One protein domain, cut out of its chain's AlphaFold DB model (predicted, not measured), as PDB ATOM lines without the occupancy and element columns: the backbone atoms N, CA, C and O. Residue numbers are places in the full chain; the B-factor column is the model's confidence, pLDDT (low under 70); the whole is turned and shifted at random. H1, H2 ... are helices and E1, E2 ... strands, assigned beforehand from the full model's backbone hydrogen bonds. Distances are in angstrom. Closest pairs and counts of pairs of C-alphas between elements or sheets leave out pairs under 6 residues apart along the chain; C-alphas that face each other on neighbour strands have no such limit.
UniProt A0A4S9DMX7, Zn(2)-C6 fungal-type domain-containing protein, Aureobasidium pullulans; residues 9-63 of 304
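This is residues 9 to 63 of the 304 residues of the protein "Zn(2)-C6 fungal-type domain-containing protein" of Aureobasidium pullulans (UniProt A0A4S9DMX7). With little regular structure, the printed part is a thin dumbbell: the hairpin E1-E2 at one end, a small loop-rich lobe with H1 and H2 at the other, residues 39 to 46 standing free between. Its 55 residues run H1, H2, E1, E2, the sheet antiparallel, the class mixed with 17 residues in named elements. It is extended, radius of gyration of the C-alphas 19.4 A, spanning 54 by 21 by 19 A.

Look first at E1, residues 49 to 52, and E2, residues 59 to 62, an antiparallel hairpin at 151 degrees; N 50 and O 61, 2.8 A apart, are within hydrogen-bond range. Then find H1, residues 9 to 12, and H2, residues 27 to 31, close but not clearly touching: their closest C-alphas, of Ser 9 and Cys 29, are 7.8 A apart. H2's O i to N i+4 pair is within hydrogen-bond range; H1 is too short for one.

Find C-alpha 9, where H1 begins, at (35.281, -18.764, -45.574), and C-alpha 62, where E2 ends, at (50.089, -31.903, -14.814). From first to last C-alpha, E1 measures 9.3 A, E2 9.6 A, H1 5.2 A and H2 6.1 A.

The farthest C-alphas, of Asp 31 and Gly 56, are 54.6 A apart. The printed part has no cut; links H1 to H2 and H2 to E1 are long. The model's pLDDT is under 70 at residues 40 to 47 and 52 to 58.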
ATOM      1  N   SER A   9      35.737 -18.517 -44.196       90.38
ATOM      2  CA  SER A   9      35.281 -18.764 -45.574       90.38
ATOM      3  C   SER A   9      36.439 -18.837 -46.576       90.38
ATOM      4  O   SER A   9      36.548 -19.796 -47.341       90.38
ATOM      5  N   CYS A  10      37.352 -17.862 -46.545       91.31
ATOM      6  CA  CYS A  10      38.518 -17.846 -47.428       91.31
ATOM      7  C   CYS A  10      39.482 -18.996 -47.123       91.31
ATOM      8  O   CYS A  10      40.010 -19.594 -48.058       91.31
ATOM      9  N   ARG A  11      39.650 -19.362 -45.845       88.88
ATOM     10  CA  ARG A  11      40.422 -20.549 -45.452       88.88
ATOM     11  C   ARG A  11      39.801 -21.828 -46.007       88.88
ATOM     12  O   ARG A  11      40.492 -22.564 -46.695       88.88
ATOM     13  N   LYS A  12      38.497 -22.052 -45.812       87.50
ATOM     14  CA  LYS A  12      37.786 -23.234 -46.339       87.50
ATOM     15  C   LYS A  12      37.856 -23.334 -47.864       87.50
ATOM     16  O   LYS A  12      37.950 -24.426 -48.409       87.50
ATOM     17  N   LYS A  13      37.814 -22.193 -48.556       88.88
ATOM     18  CA  LYS A  13      37.882 -22.118 -50.023       88.88
ATOM     19  C   LYS A  13      39.320 -22.071 -50.567       88.88
ATOM     20  O   LYS A  13      39.477 -21.891 -51.771       88.88
ATOM     21  N   HIS A  14      40.345 -22.166 -49.710       90.50
ATOM     22  CA  HIS A  14      41.760 -21.957 -50.056       90.50
ATOM     23  C   HIS A  14      41.989 -20.704 -50.925       90.50
ATOM     24  O   HIS A  14      42.778 -20.696 -51.868       90.50
ATOM     25  N   ALA A  15      41.260 -19.632 -50.619       89.06
ATOM     26  CA  ALA A  15      41.263 -18.391 -51.374       89.06
ATOM     27  C   ALA A  15      42.017 -17.288 -50.627       89.06
ATOM     28  O   ALA A  15      42.048 -17.242 -49.396       89.06
ATOM     29  N   LYS A  16      42.575 -16.336 -51.382       90.38
ATOM     30  CA  LYS A  16      43.222 -15.155 -50.803       90.38
ATOM     31  C   LYS A  16      42.186 -14.301 -50.064       90.38
ATOM     32  O   LYS A  16      41.217 -13.837 -50.663       90.38
ATOM     33  N   CYS A  17      42.418 -14.085 -48.771       92.19
ATOM     34  CA  CYS A  17      41.631 -13.177 -47.946       92.19
ATOM     35  C   CYS A  17      42.278 -11.789 -47.979       92.19
ATOM     36  O   CYS A  17      43.398 -11.633 -47.499       92.19
ATOM     37  N   ILE A  18      41.593 -10.813 -48.574       91.81
ATOM     38  CA  ILE A  18      42.042  -9.417 -48.648       91.81
ATOM     39  C   ILE A  18      41.051  -8.581 -47.847       91.81
ATOM     40  O   ILE A  18      39.867  -8.572 -48.176       91.81
ATOM     41  N   THR A  19      41.537  -7.927 -46.798       90.62
ATOM     42  CA  THR A  19      40.770  -6.994 -45.968       90.62
ATOM     43  C   THR A  19      41.374  -5.615 -46.179       90.62
ATOM     44  O   THR A  19      42.596  -5.492 -46.123       90.62
ATOM     45  N   GLU A  20      40.543  -4.623 -46.478       87.44
ATOM     46  CA  GLU A  20      40.976  -3.225 -46.558       87.44
ATOM     47  C   GLU A  20      41.104  -2.635 -45.149       87.44
ATOM     48  O   GLU A  20      40.479  -3.126 -44.205       87.44
ATOM     49  N   ASP A  21      41.934  -1.606 -44.993       83.00
ATOM     50  CA  ASP A  21      42.192  -1.001 -43.688       83.00
ATOM     51  C   ASP A  21      40.893  -0.433 -43.091       83.00
ATOM     52  O   ASP A  21      40.186   0.353 -43.719       83.00
ATOM     53  N   GLY A  22      40.553  -0.874 -41.876       79.62
ATOM     54  CA  GLY A  22      39.312  -0.499 -41.189       79.62
ATOM     55  C   GLY A  22      38.055  -1.273 -41.617       79.62
ATOM     56  O   GLY A  22      36.989  -1.043 -41.047       79.62
ATOM     57  N   ALA A  23      38.143  -2.208 -42.572       83.38
ATOM     58  CA  ALA A  23      36.998  -3.021 -42.982       83.38
ATOM     59  C   ALA A  23      36.736  -4.191 -42.013       83.38
ATOM     60  O   ALA A  23      37.641  -4.944 -41.653       83.38
ATOM     61  N   SER A  24      35.467  -4.404 -41.648       85.81
ATOM     62  CA  SER A  24      35.028  -5.530 -40.804       85.81
ATOM     63  C   SER A  24      34.900  -6.861 -41.562       85.81
ATOM     64  O   SER A  24      34.764  -7.918 -40.948       85.81
ATOM     65  N   ALA A  25      34.965  -6.832 -42.896       92.19
ATOM     66  CA  ALA A  25      34.836  -7.992 -43.771       92.19
ATOM     67  C   ALA A  25      35.875  -7.955 -44.902       92.19
ATOM     68  O   ALA A  25      36.336  -6.893 -45.315       92.19
ATOM     69  N   CYS A  26      36.249  -9.124 -45.427       93.38
ATOM     70  CA  CYS A  26      37.140  -9.208 -46.582       93.38
ATOM     71  C   CYS A  26      36.380  -8.954 -47.893       93.38
ATOM     72  O   CYS A  26      35.207  -9.317 -48.004       93.38
ATOM     73  N   VAL A  27      37.071  -8.424 -48.909       93.94
ATOM     74  CA  VAL A  27      36.499  -8.045 -50.220       93.94
ATOM     75  C   VAL A  27      35.656  -9.175 -50.813       93.94
ATOM     76  O   VAL A  27      34.505  -8.985 -51.176       93.94
ATOM     77  N   ARG A  28      36.169 -10.411 -50.787       92.19
ATOM     78  CA  ARG A  28      35.441 -11.576 -51.311       92.19
ATOM     79  C   ARG A  28      34.139 -11.868 -50.573       92.19
ATOM     80  O   ARG A  28      33.195 -12.336 -51.200       92.19
ATOM     81  N   CYS A  29      34.108 -11.711 -49.252       93.31
ATOM     82  CA  CYS A  29      32.893 -11.973 -48.478       93.31
ATOM     83  C   CYS A  29      31.865 -10.859 -48.690       93.31
ATOM     84  O   CYS A  29      30.683 -11.168 -48.790       93.31
ATOM     85  N   ILE A  30      32.324  -9.616 -48.869       92.56
ATOM     86  CA  ILE A  30      31.481  -8.483 -49.274       92.56
ATOM     87  C   ILE A  30      30.857  -8.759 -50.649       92.56
ATOM     88  O   ILE A  30      29.636  -8.773 -50.765       92.56
ATOM     89  N   ASP A  31      31.674  -9.087 -51.655       92.69
ATOM     90  CA  ASP A  31      31.215  -9.336 -53.032       92.69
ATOM     91  C   ASP A  31      30.233 -10.508 -53.133       92.69
ATOM     92  O   ASP A  31      29.320 -10.512 -53.955       92.69
ATOM     93  N   SER A  32      30.435 -11.535 -52.305       90.19
ATOM     94  CA  SER A  32      29.580 -12.725 -52.287       90.19
ATOM     95  C   SER A  32      28.387 -12.618 -51.339       90.19
ATOM     96  O   SER A  32      27.596 -13.557 -51.275       90.19
ATOM     97  N   GLY A  33      28.251 -11.513 -50.598       88.81
ATOM     98  CA  GLY A  33      27.188 -11.334 -49.608       88.81
ATOM     99  C   GLY A  33      27.206 -12.381 -48.488       88.81
ATOM    100  O   GLY A  33      26.167 -12.681 -47.906       88.81
ATOM    101  N   HIS A  34      28.363 -12.981 -48.203       88.00
ATOM    102  CA  HIS A  34      28.509 -13.978 -47.146       88.00
ATOM    103  C   HIS A  34      29.044 -13.349 -45.861       88.00
ATOM    104  O   HIS A  34      29.862 -12.429 -45.891       88.00
ATOM    105  N   VAL A  35      28.654 -13.920 -44.721       90.75
ATOM    106  CA  VAL A  35      29.181 -13.526 -43.410       90.75
ATOM    107  C   VAL A  35      30.694 -13.753 -43.369       90.75
ATOM    108  O   VAL A  35      31.190 -14.859 -43.614       90.75
ATOM    109  N   CYS A  36      31.439 -12.686 -43.076       92.62
ATOM    110  CA  CYS A  36      32.889 -12.729 -42.959       92.62
ATOM    111  C   CYS A  36      33.296 -12.939 -41.500       92.62
ATOM    112  O   CYS A  36      33.377 -11.987 -40.735       92.62
ATOM    113  N   ASP A  37      33.595 -14.185 -41.136       90.19
ATOM    114  CA  ASP A  37      34.037 -14.521 -39.782       90.19
ATOM    115  C   ASP A  37      35.573 -14.609 -39.694       90.19
ATOM    116  O   ASP A  37      36.202 -15.536 -40.232       90.19
ATOM    117  N   PHE A  38      36.182 -13.617 -39.039       86.31
ATOM    118  CA  PHE A  38      37.576 -13.669 -38.610       86.31
ATOM    119  C   PHE A  38      37.644 -14.325 -37.237       86.31
ATOM    120  O   PHE A  38      37.525 -13.662 -36.213       86.31
ATOM    121  N   GLU A  39      37.886 -15.634 -37.236       73.88
ATOM    122  CA  GLU A  39      38.154 -16.366 -36.000       73.88
ATOM    123  C   GLU A  39      39.261 -15.652 -35.195       73.88
ATOM    124  O   GLU A  39      40.252 -15.213 -35.805       73.88
ATOM    125  N   PRO A  40      39.117 -15.537 -33.862       69.88
ATOM    126  CA  PRO A  40      40.106 -14.896 -33.010       69.88
ATOM    127  C   PRO A  40      41.513 -15.413 -33.314       69.88
ATOM    128  O   PRO A  40      41.747 -16.620 -33.417       69.88
ATOM    129  N   ARG A  41      42.468 -14.491 -33.477       62.78
ATOM    130  CA  ARG A  41      43.858 -14.842 -33.820       62.78
ATOM    131  C   ARG A  41      44.521 -15.701 -32.745       62.78
ATOM    132  O   ARG A  41      45.433 -16.464 -33.057       62.78
ATOM    133  N   ILE A  42      44.036 -15.591 -31.512       63.19
ATOM    134  CA  ILE A  42      44.509 -16.335 -30.355       63.19
ATOM    135  C   ILE A  42      43.351 -17.192 -29.857       63.19
ATOM    136  O   ILE A  42      42.273 -16.687 -29.552       63.19
ATOM    137  N   ARG A  43      43.590 -18.500 -29.793       59.66
ATOM    138  CA  ARG A  43      42.722 -19.443 -29.096       59.66
ATOM    139  C   ARG A  43      43.486 -19.966 -27.899       59.66
ATOM    140  O   ARG A  43      44.581 -20.505 -28.064       59.66
ATOM    141  N   PHE A  44      42.901 -19.809 -26.723       63.78
ATOM    142  CA  PHE A  44      43.373 -20.478 -25.526       63.78
ATOM    143  C   PHE A  44      42.763 -21.871 -25.533       63.78
ATOM    144  O   PHE A  44      41.546 -22.024 -25.603       63.78
ATOM    145  N   LYS A  45      43.619 -22.887 -25.543       64.94
ATOM    146  CA  LYS A  45      43.181 -24.248 -25.257       64.94
ATOM    147  C   LYS A  45      43.359 -24.476 -23.772       64.94
ATOM    148  O   LYS A  45      44.352 -24.024 -23.210       64.94
ATOM    149  N   GLU A  46      42.424 -25.193 -23.171       61.78
ATOM    150  CA  GLU A  46      42.642 -25.738 -21.841       61.78
ATOM    151  C   GLU A  46      43.858 -26.669 -21.912       61.78
ATOM    152  O   GLU A  46      43.856 -27.693 -22.605       61.78
ATOM    153  N   VAL A  47      44.941 -26.259 -21.262       63.09
ATOM    154  CA  VAL A  47      46.165 -27.043 -21.176       63.09
ATOM    155  C   VAL A  47      46.115 -27.770 -19.844       63.09
ATOM    156  O   VAL A  47      46.172 -27.146 -18.796       63.09
ATOM    157  N   LYS A  48      45.997 -29.099 -19.887       70.50
ATOM    158  CA  LYS A  48      46.005 -29.937 -18.675       70.50
ATOM    159  C   LYS A  48      47.418 -30.259 -18.184       70.50
ATOM    160  O   LYS A  48      47.592 -30.759 -17.086       70.50
ATOM    161  N   HIS A  49      48.428 -30.045 -19.024       76.25
ATOM    162  CA  HIS A  49      49.813 -30.397 -18.731       76.25
ATOM    163  C   HIS A  49      50.788 -29.554 -19.548       76.25
ATOM    164  O   HIS A  49      50.507 -29.223 -20.700       76.25
ATOM    165  N   VAL A  50      51.956 -29.275 -18.982       74.12
ATOM    166  CA  VAL A  50      53.073 -28.617 -19.663       74.12
ATOM    167  C   VAL A  50      54.239 -29.592 -19.727       74.12
ATOM    168  O   VAL A  50      54.577 -30.233 -18.734       74.12
ATOM    169  N   ASP A  51      54.863 -29.713 -20.894       76.44
ATOM    170  CA  ASP A  51      56.099 -30.478 -21.026       76.44
ATOM    171  C   ASP A  51      57.266 -29.597 -20.559       76.44
ATOM    172  O   ASP A  51      57.622 -28.613 -21.209       76.44
ATOM    173  N   ALA A  52      57.847 -29.929 -19.406       69.06
ATOM    174  CA  ALA A  52      58.990 -29.210 -18.869       69.06
ATOM    175  C   ALA A  52      60.246 -29.544 -19.685       69.06
ATOM    176  O   ALA A  52      60.612 -30.715 -19.859       69.06
ATOM    177  N   ALA A  53      60.929 -28.504 -20.166       57.31
ATOM    178  CA  ALA A  53      62.216 -28.652 -20.826       57.31
ATOM    179  C   ALA A  53      63.255 -29.131 -19.801       57.31
ATOM    180  O   ALA A  53      63.673 -28.384 -18.922       57.31
ATOM    181  N   SER A  54      63.679 -30.391 -19.909       62.31
ATOM    182  CA  SER A  54      64.794 -30.938 -19.133       62.31
ATOM    183  C   SER A  54      65.886 -31.443 -20.077       62.31
ATOM    184  O   SER A  54      65.621 -31.744 -21.241       62.31
ATOM    185  N   LYS A  55      67.132 -31.561 -19.595       52.03
ATOM    186  CA  LYS A  55      68.272 -32.136 -20.347       52.03
ATOM    187  C   LYS A  55      68.147 -33.670 -20.537       52.03
ATOM    188  O   LYS A  55      69.154 -34.374 -20.556       52.03
ATOM    189  N   GLY A  56      66.922 -34.189 -20.642       64.12
ATOM    190  CA  GLY A  56      66.546 -35.603 -20.718       64.12
ATOM    191  C   GLY A  56      65.134 -35.779 -21.307       64.12
ATOM    192  O   GLY A  56      64.604 -34.830 -21.886       64.12
ATOM    193  N   PRO A  57      64.513 -36.975 -21.215       56.28
ATOM    194  CA  PRO A  57      63.143 -37.158 -21.685       56.28
ATOM    195  C   PRO A  57      62.221 -36.157 -20.977       56.28
ATOM    196  O   PRO A  57      62.236 -36.067 -19.751       56.28
ATOM    197  N   GLY A  58      61.483 -35.366 -21.764       63.28
ATOM    198  CA  GLY A  58      60.630 -34.286 -21.263       63.28
ATOM    199  C   GLY A  58      59.703 -34.782 -20.157       63.28
ATOM    200  O   GLY A  58      59.036 -35.806 -20.311       63.28
ATOM    201  N   VAL A  59      59.699 -34.078 -19.025       71.31
ATOM    202  CA  VAL A  59      58.831 -34.413 -17.895       71.31
ATOM    203  C   VAL A  59      57.509 -33.698 -18.118       71.31
ATOM    204  O   VAL A  59      57.463 -32.473 -18.185       71.31
ATOM    205  N   ARG A  60      56.435 -34.471 -18.253       72.94
ATOM    206  CA  ARG A  60      55.076 -33.946 -18.350       72.94
ATOM    207  C   ARG A  60      54.609 -33.541 -16.957       72.94
ATOM    208  O   ARG A  60      54.488 -34.395 -16.082       72.94
ATOM    209  N   VAL A  61      54.359 -32.254 -16.761       74.81
ATOM    210  CA  VAL A  61      53.846 -31.691 -15.508       74.81
ATOM    211  C   VAL A  61      52.351 -31.473 -15.670       74.81
ATOM    212  O   VAL A  61      51.935 -30.758 -16.576       74.81
ATOM    213  N   GLU A  62      51.539 -32.112 -14.835       77.81
ATOM    214  CA  GLU A  62      50.089 -31.903 -14.814       77.81
ATOM    215  C   GLU A  62      49.765 -30.587 -14.098       77.81
ATOM    216  O   GLU A  62      50.328 -30.292 -13.045       77.81
ATOM    217  N   LEU A  63      48.904 -29.769 -14.702       71.25
ATOM    218  CA  LEU A  63      48.488 -28.492 -14.132       71.25
ATOM    219  C   LEU A  63      47.272 -28.729 -13.230       71.25
ATOM    220  O   LEU A  63      46.159 -28.912 -13.721       71.25
TER     221      LEU A  63